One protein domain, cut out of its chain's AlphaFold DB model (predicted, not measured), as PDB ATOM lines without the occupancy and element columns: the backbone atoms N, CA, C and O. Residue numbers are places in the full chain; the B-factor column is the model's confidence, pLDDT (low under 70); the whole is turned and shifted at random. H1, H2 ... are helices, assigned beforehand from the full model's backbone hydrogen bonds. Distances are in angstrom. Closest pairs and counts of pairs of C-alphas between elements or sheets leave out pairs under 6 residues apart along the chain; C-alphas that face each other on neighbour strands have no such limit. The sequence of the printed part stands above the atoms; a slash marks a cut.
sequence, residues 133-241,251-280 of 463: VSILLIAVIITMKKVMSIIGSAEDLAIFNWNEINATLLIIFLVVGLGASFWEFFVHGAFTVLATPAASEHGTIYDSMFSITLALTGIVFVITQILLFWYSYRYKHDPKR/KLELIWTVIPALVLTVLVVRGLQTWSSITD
ATOM      1  N   VAL A 133     274.363 157.123 335.959       88.44
ATOM      2  CA  VAL A 133     273.944 157.239 334.555       88.44
ATOM      3  C   VAL A 133     272.628 156.502 334.322       88.44
ATOM      4  O   VAL A 133     271.751 157.044 333.656       88.44
ATOM      5  N   SER A 134     272.434 155.325 334.921       82.38
ATOM      6  CA  SER A 134     271.166 154.587 334.848       82.38
ATOM      7  C   SER A 134     270.025 155.345 335.526       82.38
ATOM      8  O   SER A 134     268.943 155.446 334.954       82.38
ATOM      9  N   ILE A 135     270.258 155.938 336.702       90.19
ATOM     10  CA  ILE A 135     269.271 156.772 337.406       90.19
ATOM     11  C   ILE A 135     268.916 158.004 336.570       90.19
ATOM     12  O   ILE A 135     267.736 158.325 336.433       90.19
ATOM     13  N   LEU A 136     269.909 158.671 335.976       84.94
ATOM     14  CA  LEU A 136     269.697 159.817 335.093       84.94
ATOM     15  C   LEU A 136     268.930 159.415 333.829       84.94
ATOM     16  O   LEU A 136     267.976 160.096 333.470       84.94
ATOM     17  N   LEU A 137     269.268 158.288 333.199       81.00
ATOM     18  CA  LEU A 137     268.524 157.729 332.065       81.00
ATOM     19  C   LEU A 137     267.077 157.418 332.444       81.00
ATOM     20  O   LEU A 137     266.163 157.800 331.719       81.00
ATOM     21  N   ILE A 138     266.846 156.788 333.596       84.19
ATOM     22  CA  ILE A 138     265.501 156.515 334.112       84.19
ATOM     23  C   ILE A 138     264.751 157.831 334.360       84.19
ATOM     24  O   ILE A 138     263.598 157.952 333.953       84.19
ATOM     25  N   ALA A 139     265.390 158.837 334.961       82.56
ATOM     26  CA  ALA A 139     264.792 160.149 335.205       82.56
ATOM     27  C   ALA A 139     264.456 160.890 333.899       82.56
ATOM     28  O   ALA A 139     263.374 161.471 333.783       82.56
ATOM     29  N   VAL A 140     265.328 160.823 332.889       82.38
ATOM     30  CA  VAL A 140     265.081 161.349 331.537       82.38
ATOM     31  C   VAL A 140     263.919 160.605 330.879       82.38
ATOM     32  O   VAL A 140     263.000 161.233 330.365       82.38
ATOM     33  N   ILE A 141     263.873 159.276 330.968       79.50
ATOM     34  CA  ILE A 141     262.763 158.475 330.435       79.50
ATOM     35  C   ILE A 141     261.444 158.828 331.144       79.50
ATOM     36  O   ILE A 141     260.415 158.975 330.485       79.50
ATOM     37  N   ILE A 142     261.448 158.998 332.469       80.69
ATOM     38  CA  ILE A 142     260.265 159.397 333.250       80.69
ATOM     39  C   ILE A 142     259.805 160.805 332.859       80.69
ATOM     40  O   ILE A 142     258.612 161.020 332.642       80.69
ATOM     41  N   THR A 143     260.726 161.762 332.745       76.69
ATOM     42  CA  THR A 143     260.400 163.142 332.351       76.69
ATOM     43  C   THR A 143     259.900 163.209 330.913       76.69
ATOM     44  O   THR A 143     258.871 163.835 330.675       76.69
ATOM     45  N   MET A 144     260.514 162.481 329.979       75.19
ATOM     46  CA  MET A 144     260.024 162.338 328.605       75.19
ATOM     47  C   MET A 144     258.617 161.727 328.556       75.19
ATOM     48  O   MET A 144     257.750 162.254 327.860       75.19
ATOM     49  N   LYS A 145     258.346 160.665 329.331       71.81
ATOM     50  CA  LYS A 145     256.993 160.088 329.456       71.81
ATOM     51  C   LYS A 145     255.991 161.094 330.026       71.81
ATOM     52  O   LYS A 145     254.859 161.143 329.554       71.81
ATOM     53  N   LYS A 146     256.393 161.899 331.014       75.19
ATOM     54  CA  LYS A 146     255.548 162.934 331.629       75.19
ATOM     55  C   LYS A 146     255.220 164.054 330.640       75.19
ATOM     56  O   LYS A 146     254.066 164.449 330.545       75.19
ATOM     57  N   VAL A 147     256.207 164.515 329.873       75.62
ATOM     58  CA  VAL A 147     256.018 165.522 328.815       75.62
ATOM     59  C   VAL A 147     255.091 164.990 327.726       75.62
ATOM     60  O   VAL A 147     254.111 165.647 327.390       75.62
ATOM     61  N   MET A 148     255.331 163.771 327.236       69.94
ATOM     62  CA  MET A 148     254.454 163.139 326.251       69.94
ATOM     63  C   MET A 148     253.039 162.937 326.806       69.94
ATOM     64  O   MET A 148     252.079 163.258 326.128       69.94
ATOM     65  N   SER A 149     252.879 162.522 328.064       69.12
ATOM     66  CA  SER A 149     251.562 162.416 328.710       69.12
ATOM     67  C   SER A 149     250.795 163.742 328.750       69.12
ATOM     68  O   SER A 149     249.584 163.725 328.554       69.12
ATOM     69  N   ILE A 150     251.470 164.864 329.019       71.94
ATOM     70  CA  ILE A 150     250.844 166.196 329.066       71.94
ATOM     71  C   ILE A 150     250.373 166.613 327.667       71.94
ATOM     72  O   ILE A 150     249.253 167.098 327.514       71.94
ATOM     73  N   ILE A 151     251.195 166.367 326.645       66.81
ATOM     74  CA  ILE A 151     250.852 166.649 325.243       66.81
ATOM     75  C   ILE A 151     249.660 165.785 324.797       66.81
ATOM     76  O   ILE A 151     248.705 166.304 324.231       66.81
ATOM     77  N   GLY A 152     249.647 164.493 325.140       65.25
ATOM     78  CA  GLY A 152     248.546 163.586 324.789       65.25
ATOM     79  C   GLY A 152     247.220 163.941 325.456       65.25
ATOM     80  O   GLY A 152     246.173 163.817 324.830       65.25
ATOM     81  N   SER A 153     247.257 164.445 326.696       62.72
ATOM     82  CA  SER A 153     246.058 164.946 327.386       62.72
ATOM     83  C   SER A 153     245.511 166.257 326.814       62.72
ATOM     84  O   SER A 153     244.354 166.576 327.056       62.72
ATOM     85  N   ALA A 154     246.324 167.017 326.074       63.78
ATOM     86  CA  ALA A 154     245.895 168.255 325.426       63.78
ATOM     87  C   ALA A 154     245.216 168.012 324.063       63.78
ATOM     88  O   ALA A 154     244.433 168.848 323.625       63.78
ATOM     89  N   GLU A 155     245.493 166.876 323.411       65.50
ATOM     90  CA  GLU A 155     244.984 166.535 322.071       65.50
ATOM     91  C   GLU A 155     244.049 165.302 322.048       65.50
ATOM     92  O   GLU A 155     243.714 164.814 320.972       65.50
ATOM     93  N   ASP A 156     243.639 164.768 323.210       59.72
ATOM     94  CA  ASP A 156     242.873 163.505 323.342       59.72
ATOM     95  C   ASP A 156     243.524 162.300 322.613       59.72
ATOM     96  O   ASP A 156     242.877 161.319 322.232       59.72
ATOM     97  N   LEU A 157     244.850 162.338 322.442       61.53
ATOM     98  CA  LEU A 157     245.641 161.315 321.763       61.53
ATOM     99  C   LEU A 157     246.347 160.417 322.786       61.53
ATOM    100  O   LEU A 157     247.227 160.840 323.539       61.53
ATOM    101  N   ALA A 158     246.013 159.126 322.782       62.50
ATOM    102  CA  ALA A 158     246.759 158.123 323.535       62.50
ATOM    103  C   ALA A 158     248.126 157.867 322.869       62.50
ATOM    104  O   ALA A 158     248.233 157.084 321.929       62.50
ATOM    105  N   ILE A 159     249.182 158.522 323.362       65.81
ATOM    106  CA  ILE A 159     250.526 158.473 322.749       65.81
ATOM    107  C   ILE A 159     251.228 157.117 322.940       65.81
ATOM    108  O   ILE A 159     252.009 156.701 322.088       65.81
ATOM    109  N   PHE A 160     250.943 156.390 324.028       72.31
ATOM    110  CA  PHE A 160     251.562 155.090 324.312       72.31
ATOM    111  C   PHE A 160     250.533 154.008 324.625       72.31
ATOM    112  O   PHE A 160     249.730 154.142 325.547       72.31
ATOM    113  N   ASN A 161     250.631 152.873 323.929       82.44
ATOM    114  CA  ASN A 161     249.900 151.662 324.288       82.44
ATOM    115  C   ASN A 161     250.741 150.804 325.249       82.44
ATOM    116  O   ASN A 161     251.503 149.934 324.828       82.44
ATOM    117  N   TRP A 162     250.600 151.047 326.556       84.44
ATOM    118  CA  TRP A 162     251.321 150.297 327.596       84.44
ATOM    119  C   TRP A 162     251.064 148.790 327.548       84.44
ATOM    120  O   TRP A 162     251.965 148.015 327.855       84.44
ATOM    121  N   ASN A 163     249.870 148.365 327.132       89.00
ATOM    122  CA  ASN A 163     249.544 146.947 327.006       89.00
ATOM    123  C   ASN A 163     250.346 146.292 325.877       89.00
ATOM    124  O   ASN A 163     250.843 145.183 326.051       89.00
ATOM    125  N   GLU A 164     250.529 146.994 324.757       87.88
ATOM    126  CA  GLU A 164     251.352 146.533 323.633       87.88
ATOM    127  C   GLU A 164     252.834 146.456 324.006       87.88
ATOM    128  O   GLU A 164     253.504 145.459 323.727       87.88
ATOM    129  N   ILE A 165     253.332 147.489 324.692       89.62
ATOM    130  CA  ILE A 165     254.722 147.556 325.151       89.62
ATOM    131  C   ILE A 165     254.997 146.428 326.148       89.62
ATOM    132  O   ILE A 165     255.932 145.658 325.948       89.62
ATOM    133  N   ASN A 166     254.165 146.276 327.181       90.81
ATOM    134  CA  ASN A 166     254.342 145.230 328.191       90.81
ATOM    135  C   ASN A 166     254.240 143.831 327.577       90.81
ATOM    136  O   ASN A 166     255.082 142.983 327.853       90.81
ATOM    137  N   ALA A 167     253.265 143.595 326.696       93.25
ATOM    138  CA  ALA A 167     253.140 142.332 325.978       93.25
ATOM    139  C   ALA A 167     254.394 142.004 325.156       93.25
ATOM    140  O   ALA A 167     254.854 140.864 325.156       93.25
ATOM    141  N   THR A 168     254.968 142.997 324.479       92.94
ATOM    142  CA  THR A 168     256.201 142.825 323.700       92.94
ATOM    143  C   THR A 168     257.402 142.551 324.607       92.94
ATOM    144  O   THR A 168     258.166 141.621 324.350       92.94
ATOM    145  N   LEU A 169     257.541 143.294 325.710       93.50
ATOM    146  CA  LEU A 169     258.600 143.080 326.703       93.50
ATOM    147  C   LEU A 169     258.534 141.683 327.329       93.50
ATOM    148  O   LEU A 169     259.575 141.082 327.562       93.50
ATOM    149  N   LEU A 170     257.336 141.142 327.551       94.88
ATOM    150  CA  LEU A 170     257.141 139.778 328.046       94.88
ATOM    151  C   LEU A 170     257.663 138.716 327.065       94.88
ATOM    152  O   LEU A 170     258.259 137.731 327.493       94.88
ATOM    153  N   ILE A 171     257.507 138.927 325.754       97.12
ATOM    154  CA  ILE A 171     258.094 138.039 324.736       97.12
ATOM    155  C   ILE A 171     259.616 138.186 324.679       97.12
ATOM    156  O   ILE A 171     260.322 137.183 324.594       97.12
ATOM    157  N   ILE A 172     260.135 139.413 324.778       95.94
ATOM    158  CA  ILE A 172     261.584 139.642 324.866       95.94
ATOM    159  C   ILE A 172     262.146 138.932 326.103       95.94
ATOM    160  O   ILE A 172     263.137 138.217 325.993       95.94
ATOM    161  N   PHE A 173     261.486 139.063 327.255       95.88
ATOM    162  CA  PHE A 173     261.875 138.389 328.489       95.88
ATOM    163  C   PHE A 173     261.839 136.866 328.352       95.88
ATOM    164  O   PHE A 173     262.775 136.212 328.797       95.88
ATOM    165  N   LEU A 174     260.822 136.294 327.698       97.19
ATOM    166  CA  LEU A 174     260.778 134.859 327.398       97.19
ATOM    167  C   LEU A 174     262.016 134.419 326.604       97.19
ATOM    168  O   LEU A 174     262.687 133.468 326.995       97.19
ATOM    169  N   VAL A 175     262.317 135.097 325.492       97.69
ATOM    170  CA  VAL A 175     263.422 134.709 324.600       97.69
ATOM    171  C   VAL A 175     264.771 134.892 325.293       97.69
ATOM    172  O   VAL A 175     265.587 133.973 325.289       97.69
ATOM    173  N   VAL A 176     264.991 136.045 325.927       97.31
ATOM    174  CA  VAL A 176     266.233 136.340 326.653       97.31
ATOM    175  C   VAL A 176     266.384 135.423 327.863       97.31
ATOM    176  O   VAL A 176     267.462 134.888 328.080       97.31
ATOM    177  N   GLY A 177     265.319 135.194 328.628       96.69
ATOM    178  CA  GLY A 177     265.330 134.352 329.823       96.69
ATOM    179  C   GLY A 177     265.573 132.876 329.510       96.69
ATOM    180  O   GLY A 177     266.389 132.237 330.177       96.69
ATOM    181  N   LEU A 178     264.932 132.331 328.469       97.19
ATOM    182  CA  LEU A 178     265.224 130.973 327.997       97.19
ATOM    183  C   LEU A 178     266.630 130.875 327.399       97.19
ATOM    184  O   LEU A 178     267.325 129.896 327.665       97.19
ATOM    185  N   GLY A 179     267.070 131.889 326.648       97.12
ATOM    186  CA  GLY A 179     268.432 131.965 326.119       97.12
ATOM    187  C   GLY A 179     269.488 131.988 327.226       97.12
ATOM    188  O   GLY A 179     270.441 131.220 327.172       97.12
ATOM    189  N   ALA A 180     269.284 132.800 328.266       96.31
ATOM    190  CA  ALA A 180     270.151 132.868 329.441       96.31
ATOM    191  C   ALA A 180     270.144 131.551 330.226       96.31
ATOM    192  O   ALA A 180     271.198 131.062 330.609       96.31
ATOM    193  N   SER A 181     268.976 130.929 330.403       94.56
ATOM    194  CA  SER A 181     268.883 129.615 331.054       94.56
ATOM    195  C   SER A 181     269.660 128.553 330.270       94.56
ATOM    196  O   SER A 181     270.435 127.799 330.850       94.56
ATOM    197  N   PHE A 182     269.498 128.509 328.943       94.38
ATOM    198  CA  PHE A 182     270.259 127.603 328.081       94.38
ATOM    199  C   PHE A 182     271.766 127.876 328.153       94.38
ATOM    200  O   PHE A 182     272.548 126.935 328.269       94.38
ATOM    201  N   TRP A 183     272.166 129.150 328.137       95.25
ATOM    202  CA  TRP A 183     273.556 129.570 328.298       95.25
ATOM    203  C   TRP A 183     274.151 129.088 329.624       95.25
ATOM    204  O   TRP A 183     275.223 128.492 329.615       95.25
ATOM    205  N   GLU A 184     273.443 129.269 330.740       93.25
ATOM    206  CA  GLU A 184     273.869 128.789 332.060       93.25
ATOM    207  C   GLU A 184     274.109 127.275 332.067       93.25
ATOM    208  O   GLU A 184     275.162 126.811 332.505       93.25
ATOM    209  N   PHE A 185     273.182 126.490 331.510       90.00
ATOM    210  CA  PHE A 185     273.363 125.040 331.399       90.00
ATOM    211  C   PHE A 185     274.527 124.656 330.482       90.00
ATOM    212  O   PHE A 185     275.251 123.709 330.788       90.00
ATOM    213  N   PHE A 186     274.716 125.363 329.368       90.06
ATOM    214  CA  PHE A 186     275.760 125.046 328.397       90.06
ATOM    215  C   PHE A 186     277.161 125.417 328.901       90.06
ATOM    216  O   PHE A 186     278.098 124.638 328.741       90.06
ATOM    217  N   VAL A 187     277.302 126.587 329.527       91.62
ATOM    218  CA  VAL A 187     278.591 127.114 329.992       91.62
ATOM    219  C   VAL A 187     278.936 126.586 331.376       91.62
ATOM    220  O   VAL A 187     280.011 126.020 331.563       91.62
ATOM    221  N   HIS A 188     278.030 126.726 332.345       91.19
ATOM    222  CA  HIS A 188     278.320 126.351 333.728       91.19
ATOM    223  C   HIS A 188     277.982 124.896 334.054       91.19
ATOM    224  O   HIS A 188     278.455 124.373 335.065       91.19
ATOM    225  N   GLY A 189     277.245 124.199 333.180       87.56
ATOM    226  CA  GLY A 189     276.991 122.764 333.315       87.56
ATOM    227  C   GLY A 189     278.277 121.944 333.446       87.56
ATOM    228  O   GLY A 189     278.311 120.999 334.235       87.56
ATOM    229  N   ALA A 190     279.352 122.359 332.767       85.81
ATOM    230  CA  ALA A 190     280.671 121.727 332.827       85.81
ATOM    231  C   ALA A 190     281.350 121.808 334.211       85.81
ATOM    232  O   ALA A 190     282.192 120.971 334.522       85.81
ATOM    233  N   PHE A 191     280.977 122.774 335.057       85.81
ATOM    234  CA  PHE A 191     281.504 122.899 336.425       85.81
ATOM    235  C   PHE A 191     280.676 122.129 337.454       85.81
ATOM    236  O   PHE A 191     281.029 122.071 338.633       85.81
ATOM    237  N   THR A 192     279.551 121.549 337.036       87.88
ATOM    238  CA  THR A 192     278.739 120.737 337.933       87.88
ATOM    239  C   THR A 192     279.385 119.377 338.150       87.88
ATOM    240  O   THR A 192     280.069 118.825 337.294       87.88
ATOM    241  N   VAL A 193     279.086 118.777 339.297       83.44
ATOM    242  CA  VAL A 193     279.542 117.427 339.641       83.44
ATOM    243  C   VAL A 193     279.087 116.378 338.601       83.44
ATOM    244  O   VAL A 193     279.771 115.372 338.417       83.44
ATOM    245  N   LEU A 194     277.999 116.640 337.862       84.62
ATOM    246  CA  LEU A 194     277.483 115.793 336.775       84.62
ATOM    247  C   LEU A 194     278.344 115.806 335.510       84.62
ATOM    248  O   LEU A 194     278.265 114.869 334.721       84.62
ATOM    249  N   ALA A 195     279.161 116.842 335.307       85.12
ATOM    250  CA  ALA A 195     280.104 116.879 334.192       85.12
ATOM    251  C   ALA A 195     281.248 115.872 334.375       85.12
ATOM    252  O   ALA A 195     281.863 115.442 333.401       85.12
ATOM    253  N   THR A 196     281.514 115.467 335.620       88.25
ATOM    254  CA  THR A 196     282.474 114.407 335.934       88.25
ATOM    255  C   THR A 196     281.775 113.049 335.998       88.25
ATOM    256  O   THR A 196     280.722 112.938 336.642       88.25
ATOM    257  N   PRO A 197     282.341 111.996 335.378       90.44
ATOM    258  CA  PRO A 197     281.745 110.671 335.438       90.44
ATOM    259  C   PRO A 197     281.713 110.165 336.884       90.44
ATOM    260  O   PRO A 197     282.682 110.312 337.632       90.44
ATOM    261  N   ALA A 198     280.596 109.553 337.281       95.81
ATOM    262  CA  ALA A 198     280.472 108.960 338.604       95.81
ATOM    263  C   ALA A 198     281.519 107.851 338.819       95.81
ATOM    264  O   ALA A 198     281.630 106.909 338.035       95.81
ATOM    265  N   ALA A 199     282.243 107.938 339.932       97.00
ATOM    266  CA  ALA A 199     283.294 107.006 340.329       97.00
ATOM    267  C   ALA A 199     282.777 105.833 341.184       97.00
ATOM    268  O   ALA A 199     283.562 105.170 341.864       97.00
ATOM    269  N   SER A 200     281.463 105.583 341.189       96.94
ATOM    270  CA  SER A 200     280.847 104.438 341.864       96.94
ATOM    271  C   SER A 200     279.731 103.816 341.027       96.94
ATOM    272  O   SER A 200     279.069 104.510 340.252       96.94
ATOM    273  N   GLU A 201     279.455 102.526 341.244       94.50
ATOM    274  CA  GLU A 201     278.313 101.841 340.611       94.50
ATOM    275  C   GLU A 201     276.998 102.576 340.911       94.50
ATOM    276  O   GLU A 201     276.166 102.800 340.037       94.50
ATOM    277  N   HIS A 202     276.851 103.038 342.150       92.81
ATOM    278  CA  HIS A 202     275.640 103.676 342.653       92.81
ATOM    279  C   HIS A 202     275.446 105.067 342.040       92.81
ATOM    280  O   HIS A 202     274.332 105.451 341.684       92.81
ATOM    281  N   GLY A 203     276.540 105.812 341.877       94.06
ATOM    282  CA  GLY A 203     276.524 107.156 341.321       94.06
ATOM    283  C   GLY A 203     276.063 107.194 339.870       94.06
ATOM    284  O   GLY A 203     275.336 108.109 339.505       94.06
ATOM    285  N   THR A 204     276.373 106.169 339.069       93.69
ATOM    286  CA  THR A 204     275.874 106.092 337.682       93.69
ATOM    287  C   THR A 204     274.345 106.001 337.613       93.69
ATOM    288  O   THR A 204     273.712 106.637 336.766       93.69
ATOM    289  N   ILE A 205     273.728 105.269 338.548       93.00
ATOM    290  CA  ILE A 205     272.270 105.155 338.666       93.00
ATOM    291  C   ILE A 205     271.673 106.505 339.086       93.00
ATOM    292  O   ILE A 205     270.693 106.952 338.483       93.00
ATOM    293  N   TYR A 206     272.276 107.168 340.080       91.69
ATOM    294  CA  TYR A 206     271.853 108.500 340.523       91.69
ATOM    295  C   TYR A 206     271.929 109.536 339.398       91.69
ATOM    296  O   TYR A 206     270.955 110.255 339.181       91.69
ATOM    297  N   ASP A 207     273.032 109.579 338.652       93.88
ATOM    298  CA  ASP A 207     273.218 110.523 337.546       93.88
ATOM    299  C   ASP A 207     272.183 110.296 336.434       93.88
ATOM    300  O   ASP A 207     271.618 111.256 335.902       93.88
ATOM    301  N   SER A 208     271.853 109.034 336.133       92.62
ATOM    302  CA  SER A 208     270.779 108.695 335.192       92.62
ATOM    303  C   SER A 208     269.411 109.183 335.682       92.62
ATOM    304  O   SER A 208     268.677 109.826 334.929       92.62
ATOM    305  N   MET A 209     269.066 108.937 336.949       92.62
ATOM    306  CA  MET A 209     267.798 109.396 337.531       92.62
ATOM    307  C   MET A 209     267.690 110.920 337.563       92.62
ATOM    308  O   MET A 209     266.632 111.469 337.235       92.62
ATOM    309  N   PHE A 210     268.775 111.597 337.937       92.75
ATOM    310  CA  PHE A 210     268.851 113.050 337.927       92.75
ATOM    311  C   PHE A 210     268.650 113.586 336.507       92.75
ATOM    312  O   PHE A 210     267.797 114.443 336.302       92.75
ATOM    313  N   SER A 211     269.356 113.026 335.521       92.50
ATOM    314  CA  SER A 211     269.268 113.454 334.118       92.50
ATOM    315  C   SER A 211     267.869 113.254 333.532       92.50
ATOM    316  O   SER A 211     267.350 114.147 332.867       92.50
ATOM    317  N   ILE A 212     267.219 112.122 333.822       93.94
ATOM    318  CA  ILE A 212     265.830 111.864 333.404       93.94
ATOM    319  C   ILE A 212     264.881 112.884 334.039       93.94
ATOM    320  O   ILE A 212     264.044 113.467 333.349       93.94
ATOM    321  N   THR A 213     265.017 113.129 335.344       94.19
ATOM    322  CA  THR A 213     264.172 114.091 336.068       94.19
ATOM    323  C   THR A 213     264.376 115.507 335.537       94.19
ATOM    324  O   THR A 213     263.399 116.211 335.277       94.19
ATOM    325  N   LEU A 214     265.628 115.910 335.316       92.94
ATOM    326  CA  LEU A 214     265.985 117.208 334.758       92.94
ATOM    327  C   LEU A 214     265.430 117.379 333.339       92.94
ATOM    328  O   LEU A 214     264.856 118.420 333.042       92.94
ATOM    329  N   ALA A 215     265.534 116.363 332.479       93.88
ATOM    330  CA  ALA A 215     264.994 116.424 331.124       93.88
ATOM    331  C   ALA A 215     263.462 116.569 331.126       93.88
ATOM    332  O   ALA A 215     262.921 117.448 330.454       93.88
ATOM    333  N   LEU A 216     262.757 115.752 331.916       94.81
ATOM    334  CA  LEU A 216     261.294 115.803 332.010       94.81
ATOM    335  C   LEU A 216     260.805 117.145 332.569       94.81
ATOM    336  O   LEU A 216     259.930 117.782 331.982       94.81
ATOM    337  N   THR A 217     261.384 117.593 333.684       94.69
ATOM    338  CA  THR A 217     261.023 118.878 334.301       94.69
ATOM    339  C   THR A 217     261.441 120.065 333.435       94.69
ATOM    340  O   THR A 217     260.693 121.033 333.350       94.69
ATOM    341  N   GLY A 218     262.565 119.968 332.722       95.31
ATOM    342  CA  GLY A 218     263.035 120.968 331.766       95.31
ATOM    343  C   GLY A 218     262.089 121.151 330.579       95.31
ATOM    344  O   GLY A 218     261.767 122.284 330.226       95.31
ATOM    345  N   ILE A 219     261.564 120.062 330.003       95.69
ATOM    346  CA  ILE A 219     260.550 120.134 328.935       95.69
ATOM    347  C   ILE A 219     259.292 120.850 329.441       95.69
ATOM    348  O   ILE A 219     258.799 121.773 328.790       95.69
ATOM    349  N   VAL A 220     258.789 120.458 330.618       95.81
ATOM    350  CA  VAL A 220     257.613 121.098 331.231       95.81
ATOM    351  C   VAL A 220     257.890 122.574 331.520       95.81
ATOM    352  O   VAL A 220     257.048 123.422 331.222       95.81
ATOM    353  N   PHE A 221     259.071 122.905 332.039       96.44
ATOM    354  CA  PHE A 221     259.498 124.280 332.272       96.44
ATOM    355  C   PHE A 221     259.454 125.103 330.978       96.44
ATOM    356  O   PHE A 221     258.763 126.117 330.934       96.44
ATOM    357  N   VAL A 222     260.090 124.649 329.895       97.38
ATOM    358  CA  VAL A 222     260.102 125.386 328.618       97.38
ATOM    359  C   VAL A 222     258.687 125.586 328.071       97.38
ATOM    360  O   VAL A 222     258.321 126.707 327.714       97.38
ATOM    361  N   ILE A 223     257.865 124.531 328.053       97.06
ATOM    362  CA  ILE A 223     256.480 124.611 327.565       97.06
ATOM    363  C   ILE A 223     255.670 125.604 328.403       97.06
ATOM    364  O   ILE A 223     254.984 126.460 327.846       97.06
ATOM    365  N   THR A 224     255.754 125.520 329.731       96.56
ATOM    366  CA  THR A 224     254.989 126.399 330.628       96.56
ATOM    367  C   THR A 224     255.417 127.857 330.509       96.56
ATOM    368  O   THR A 224     254.540 128.718 330.449       96.56
ATOM    369  N   GLN A 225     256.718 128.149 330.378       97.19
ATOM    370  CA  GLN A 225     257.188 129.514 330.115       97.19
ATOM    371  C   GLN A 225     256.645 130.036 328.777       97.19
ATOM    372  O   GLN A 225     256.057 131.118 328.736       97.19
ATOM    373  N   ILE A 226     256.758 129.258 327.692       97.94
ATOM    374  CA  ILE A 226     256.235 129.660 326.378       97.94
ATOM    375  C   ILE A 226     254.737 129.951 326.464       97.94
ATOM    376  O   ILE A 226     254.307 131.015 326.024       97.94
ATOM    377  N   LEU A 227     253.947 129.046 327.050       97.38
ATOM    378  CA  LEU A 227     252.498 129.216 327.172       97.38
ATOM    379  C   LEU A 227     252.137 130.453 328.001       97.38
ATOM    380  O   LEU A 227     251.281 131.225 327.575       97.38
ATOM    381  N   LEU A 228     252.801 130.673 329.138       96.69
ATOM    382  CA  LEU A 228     252.540 131.804 330.030       96.69
ATOM    383  C   LEU A 228     252.769 133.155 329.330       96.69
ATOM    384  O   LEU A 228     251.897 134.035 329.340       96.69
ATOM    385  N   PHE A 229     253.928 133.318 328.690       97.12
ATOM    386  CA  PHE A 229     254.292 134.575 328.036       97.12
ATOM    387  C   PHE A 229     253.565 134.764 326.698       97.12
ATOM    388  O   PHE A 229     253.102 135.871 326.407       97.12
ATOM    389  N   TRP A 230     253.364 133.694 325.920       97.25
ATOM    390  CA  TRP A 230     252.536 133.738 324.711       97.25
ATOM    391  C   TRP A 230     251.094 134.126 325.033       97.25
ATOM    392  O   TRP A 230     250.530 134.968 324.338       97.25
ATOM    393  N   TYR A 231     250.501 133.557 326.088       95.25
ATOM    394  CA  TYR A 231     249.128 133.871 326.477       95.25
ATOM    395  C   TYR A 231     248.998 135.347 326.859       95.25
ATOM    396  O   TYR A 231     248.119 136.044 326.349       95.25
ATOM    397  N   SER A 232     249.934 135.849 327.667       94.44
ATOM    398  CA  SER A 232     249.993 137.263 328.054       94.44
ATOM    399  C   SER A 232     250.116 138.196 326.841       94.44
ATOM    400  O   SER A 232     249.458 139.234 326.786       94.44
ATOM    401  N   TYR A 233     250.892 137.809 325.823       95.44
ATOM    402  CA  TYR A 233     251.016 138.565 324.575       95.44
ATOM    403  C   TYR A 233     249.764 138.479 323.687       95.44
ATOM    404  O   TYR A 233     249.262 139.492 323.190       95.44
ATOM    405  N   ARG A 234     249.234 137.271 323.480       94.19
ATOM    406  CA  ARG A 234     248.107 136.993 322.577       94.19
ATOM    407  C   ARG A 234     246.790 137.575 323.085       94.19
ATOM    408  O   ARG A 234     245.941 137.953 322.267       94.19
ATOM    409  N   TYR A 235     246.619 137.618 324.403       93.00
ATOM    410  CA  TYR A 235     245.410 138.083 325.086       93.00
ATOM    411  C   TYR A 235     245.615 139.395 325.851       93.00
ATOM    412  O   TYR A 235     244.788 139.748 326.689       93.00
ATOM    413  N   LYS A 236     246.665 140.161 325.519       92.31
ATOM    414  CA  LYS A 236     246.819 141.555 325.960       92.31
ATOM    415  C   LYS A 236     245.542 142.365 325.706       92.31
ATOM    416  O   LYS A 236     244.785 142.084 324.766       92.31
ATOM    417  N   HIS A 237     245.320 143.384 326.532       90.38
ATOM    418  CA  HIS A 237     244.125 144.220 326.455       90.38
ATOM    419  C   HIS A 237     243.916 144.790 325.044       90.38
ATOM    420  O   HIS A 237     244.830 145.350 324.442       90.38
ATOM    421  N   ASP A 238     242.695 144.648 324.537       88.38
ATOM    422  CA  ASP A 238     242.239 145.210 323.271       88.38
ATOM    423  C   ASP A 238     240.791 145.683 323.476       88.38
ATOM    424  O   ASP A 238     239.939 144.856 323.815       88.38
ATOM    425  N   PRO A 239     240.492 146.982 323.285       86.69
ATOM    426  CA  PRO A 239     239.166 147.539 323.547       86.69
ATOM    427  C   PRO A 239     238.067 146.934 322.659       86.69
ATOM    428  O   PRO A 239     236.889 147.003 323.007       86.69
ATOM    429  N   LYS A 240     238.425 146.321 321.524       91.38
ATOM    430  CA  LYS A 240     237.478 145.672 320.602       91.38
ATOM    431  C   LYS A 240     237.208 144.210 320.961       91.38
ATOM    432  O   LYS A 240     236.300 143.597 320.401       91.38
ATOM    433  N   ARG A 241     237.982 143.636 321.884       90.75
ATOM    434  CA  ARG A 241     237.928 142.220 322.246       90.75
ATOM    435  C   ARG A 241     237.282 142.046 323.613       90.75
ATOM    436  O   ARG A 241     237.804 142.487 324.630       90.75
ATOM    437  N   LYS A 251     237.457 118.219 331.165       96.31
ATOM    438  CA  LYS A 251     238.356 117.389 330.343       96.31
ATOM    439  C   LYS A 251     239.806 117.856 330.464       96.31
ATOM    440  O   LYS A 251     240.694 117.022 330.609       96.31
ATOM    441  N   LEU A 252     240.048 119.163 330.400       94.06
ATOM    442  CA  LEU A 252     241.389 119.734 330.544       94.06
ATOM    443  C   LEU A 252     241.916 119.544 331.971       94.06
ATOM    444  O   LEU A 252     243.068 119.150 332.150       94.06
ATOM    445  N   GLU A 253     241.041 119.731 332.957       95.88
ATOM    446  CA  GLU A 253     241.321 119.474 334.367       95.88
ATOM    447  C   GLU A 253     241.719 118.025 334.630       95.88
ATOM    448  O   GLU A 253     242.712 117.754 335.310       95.88
ATOM    449  N   LEU A 254     240.997 117.076 334.031       97.19
ATOM    450  CA  LEU A 254     241.344 115.663 334.108       97.19
ATOM    451  C   LEU A 254     242.722 115.393 333.487       97.19
ATOM    452  O   LEU A 254     243.542 114.709 334.097       97.19
ATOM    453  N   ILE A 255     243.005 115.954 332.307       96.31
ATOM    454  CA  ILE A 255     244.277 115.754 331.594       96.31
ATOM    455  C   ILE A 255     245.463 116.266 332.422       96.31
ATOM    456  O   ILE A 255     246.411 115.510 332.651       96.31
ATOM    457  N   TRP A 256     245.419 117.514 332.904       94.50
ATOM    458  CA  TRP A 256     246.530 118.090 333.674       94.50
ATOM    459  C   TRP A 256     246.652 117.531 335.090       94.50
ATOM    460  O   TRP A 256     247.633 117.813 335.766       94.50
ATOM    461  N   THR A 257     245.669 116.767 335.565       96.62
ATOM    462  CA  THR A 257     245.733 116.104 336.874       96.62
ATOM    463  C   THR A 257     246.300 114.698 336.716       96.62
ATOM    464  O   THR A 257     247.247 114.319 337.403       96.62
ATOM    465  N   VAL A 258     245.761 113.932 335.764       97.50
ATOM    466  CA  VAL A 258     246.136 112.531 335.542       97.50
ATOM    467  C   VAL A 258     247.545 112.414 334.966       97.50
ATOM    468  O   VAL A 258     248.310 111.577 335.441       97.50
ATOM    469  N   ILE A 259     247.925 113.243 333.984       95.25
ATOM    470  CA  ILE A 259     249.254 113.133 333.358       95.25
ATOM    471  C   ILE A 259     250.377 113.360 334.388       95.25
ATOM    472  O   ILE A 259     251.216 112.465 334.527       95.25
ATOM    473  N   PRO A 260     250.414 114.468 335.159       94.50
ATOM    474  CA  PRO A 260     251.448 114.653 336.175       94.50
ATOM    475  C   PRO A 260     251.399 113.589 337.266       94.50
ATOM    476  O   PRO A 260     252.455 113.106 337.667       94.50
ATOM    477  N   ALA A 261     250.207 113.166 337.707       96.81
ATOM    478  CA  ALA A 261     250.082 112.106 338.704       96.81
ATOM    479  C   ALA A 261     250.722 110.790 338.230       96.81
ATOM    480  O   ALA A 261     251.485 110.177 338.978       96.81
ATOM    481  N   LEU A 262     250.481 110.375 336.981       96.94
ATOM    482  CA  LEU A 262     251.082 109.167 336.406       96.94
ATOM    483  C   LEU A 262     252.601 109.296 336.251       96.94
ATOM    484  O   LEU A 262     253.333 108.395 336.660       96.94
ATOM    485  N   VAL A 263     253.083 110.419 335.707       94.81
ATOM    486  CA  VAL A 263     254.525 110.663 335.526       94.81
ATOM    487  C   VAL A 263     255.248 110.655 336.874       94.81
ATOM    488  O   VAL A 263     256.244 109.948 337.032       94.81
ATOM    489  N   LEU A 264     254.725 111.380 337.867       95.06
ATOM    490  CA  LEU A 264     255.290 111.403 339.217       95.06
ATOM    491  C   LEU A 264     255.241 110.024 339.873       95.06
ATOM    492  O   LEU A 264     256.222 109.626 340.492       95.06
ATOM    493  N   THR A 265     254.159 109.264 339.696       96.50
ATOM    494  CA  THR A 265     254.058 107.896 340.232       96.50
ATOM    495  C   THR A 265     255.178 107.008 339.692       96.50
ATOM    496  O   THR A 265     255.852 106.339 340.473       96.50
ATOM    497  N   VAL A 266     255.441 107.035 338.381       94.81
ATOM    498  CA  VAL A 266     256.531 106.249 337.773       94.81
ATOM    499  C   VAL A 266     257.898 106.669 338.324       94.81
ATOM    500  O   VAL A 266     258.699 105.807 338.698       94.81
ATOM    501  N   LEU A 267     258.161 107.977 338.417       93.81
ATOM    502  CA  LEU A 267     259.421 108.500 338.955       93.81
ATOM    503  C   LEU A 267     259.622 108.116 340.427       93.81
ATOM    504  O   LEU A 267     260.707 107.669 340.800       93.81
ATOM    505  N   VAL A 268     258.578 108.238 341.250       95.19
ATOM    506  CA  VAL A 268     258.618 107.910 342.682       95.19
ATOM    507  C   VAL A 268     258.808 106.415 342.901       95.19
ATOM    508  O   VAL A 268     259.659 106.034 343.699       95.19
ATOM    509  N   VAL A 269     258.079 105.553 342.184       95.88
ATOM    510  CA  VAL A 269     258.223 104.093 342.322       95.88
ATOM    511  C   VAL A 269     259.639 103.652 341.957       95.88
ATOM    512  O   VAL A 269     260.270 102.933 342.732       95.88
ATOM    513  N   ARG A 270     260.174 104.131 340.826       93.62
ATOM    514  CA  ARG A 270     261.563 103.850 340.435       93.62
ATOM    515  C   ARG A 270     262.548 104.375 341.483       93.62
ATOM    516  O   ARG A 270     263.468 103.659 341.864       93.62
ATOM    517  N   GLY A 271     262.334 105.594 341.977       94.06
ATOM    518  CA  GLY A 271     263.185 106.200 342.997       94.06
ATOM    519  C   GLY A 271     263.198 105.426 344.313       94.06
ATOM    520  O   GLY A 271     264.269 105.190 344.865       94.06
ATOM    521  N   LEU A 272     262.037 104.963 344.778       94.81
ATOM    522  CA  LEU A 272     261.916 104.141 345.982       94.81
ATOM    523  C   LEU A 272     262.593 102.778 345.821       94.81
ATOM    524  O   LEU A 272     263.269 102.332 346.745       94.81
ATOM    525  N   GLN A 273     262.462 102.130 344.659       93.50
ATOM    526  CA  GLN A 273     263.153 100.867 344.375       93.50
ATOM    527  C   GLN A 273     264.675 101.040 344.402       93.50
ATOM    528  O   GLN A 273     265.374 100.267 345.059       93.50
ATOM    529  N   THR A 274     265.193 102.080 343.743       92.50
ATOM    530  CA  THR A 274     266.625 102.397 343.765       92.50
ATOM    531  C   THR A 274     267.100 102.727 345.178       92.50
ATOM    532  O   THR A 274     268.095 102.163 345.628       92.50
ATOM    533  N   TRP A 275     266.376 103.578 345.907       92.62
ATOM    534  CA  TRP A 275     266.711 103.928 347.287       92.62
ATOM    535  C   TRP A 275     266.729 102.697 348.199       92.62
ATOM    536  O   TRP A 275     267.685 102.505 348.949       92.62
ATOM    537  N   SER A 276     265.718 101.829 348.099       92.38
ATOM    538  CA  SER A 276     265.633 100.599 348.892       92.38
ATOM    539  C   SER A 276     266.764  99.627 348.575       92.38
ATOM    540  O   SER A 276     267.239  98.957 349.483       92.38
ATOM    541  N   SER A 277     267.188  99.541 347.312       89.75
ATOM    542  CA  SER A 277     268.331  98.717 346.916       89.75
ATOM    543  C   SER A 277     269.618  99.256 347.541       89.75
ATOM    544  O   SER A 277     270.289  98.550 348.282       89.75
ATOM    545  N   ILE A 278     269.913 100.542 347.334       88.75
ATOM    546  CA  ILE A 278     271.154 101.195 347.779       88.75
ATOM    547  C   ILE A 278     271.286 101.243 349.310       88.75
ATOM    548  O   ILE A 278     272.390 101.212 349.849       88.75
ATOM    549  N   THR A 279     270.168 101.334 350.028       88.19
ATOM    550  CA  THR A 279     270.161 101.401 351.499       88.19
ATOM    551  C   THR A 279     270.023 100.037 352.180       88.19
ATOM    552  O   THR A 279     269.974  99.978 353.414       88.19
ATOM    553  N   ASP A 280     270.001  98.937 351.416       88.94
ATOM    554  CA  ASP A 280     269.948  97.590 351.982       88.94
ATOM    555  C   ASP A 280     271.237  97.273 352.754       88.94
ATOM    556  O   ASP A 280     272.337  97.157 352.207       88.94
TER     557      ASP A 280
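What this domain is: This is residues 133 to 241 and 251 to 280 of the 463 residues of an uncharacterized protein of Bacteroidetes bacterium RIFCSPLOWO2_12_FULL_35_15 (UniProt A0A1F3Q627). H2, H3 and H4 run back and forth in a loose, flat row, with H1 set apart. The 139 printed residues hold four named helices: all helix. It is extended, radius of gyration of the C-alphas 24.3 A, spanning 79 by 47 by 18 A.

How they stand to each other: H1, residues 133 to 154, touches no helix. H2, residues 162 to 191, and H3, residues 201 to 234, form a hairpin at a shallow tilt of 13 degrees, closest at C-alphas 167 and 233, 4.5 A apart. H4, residues 251 to 278, only just touches H3, with 3 C-alpha pairs within 8 A, closest 202 and 278. In H1 every O i to N i+4 pair is within hydrogen-bond range, in H2 24 of 26, H3 29 of 30, H4 23 of 24.

Where its parts are: C-alpha 133 is at (273.944, 157.239, 334.555), C-alpha 278 at (271.154, 101.195, 347.779); H3 is 49.7 A long.

The domain as a whole: C-alphas 241 and 251, across the cut, are 26.1 A apart; pLDDT is under 70 at residues 148 to 149 and 151 to 159.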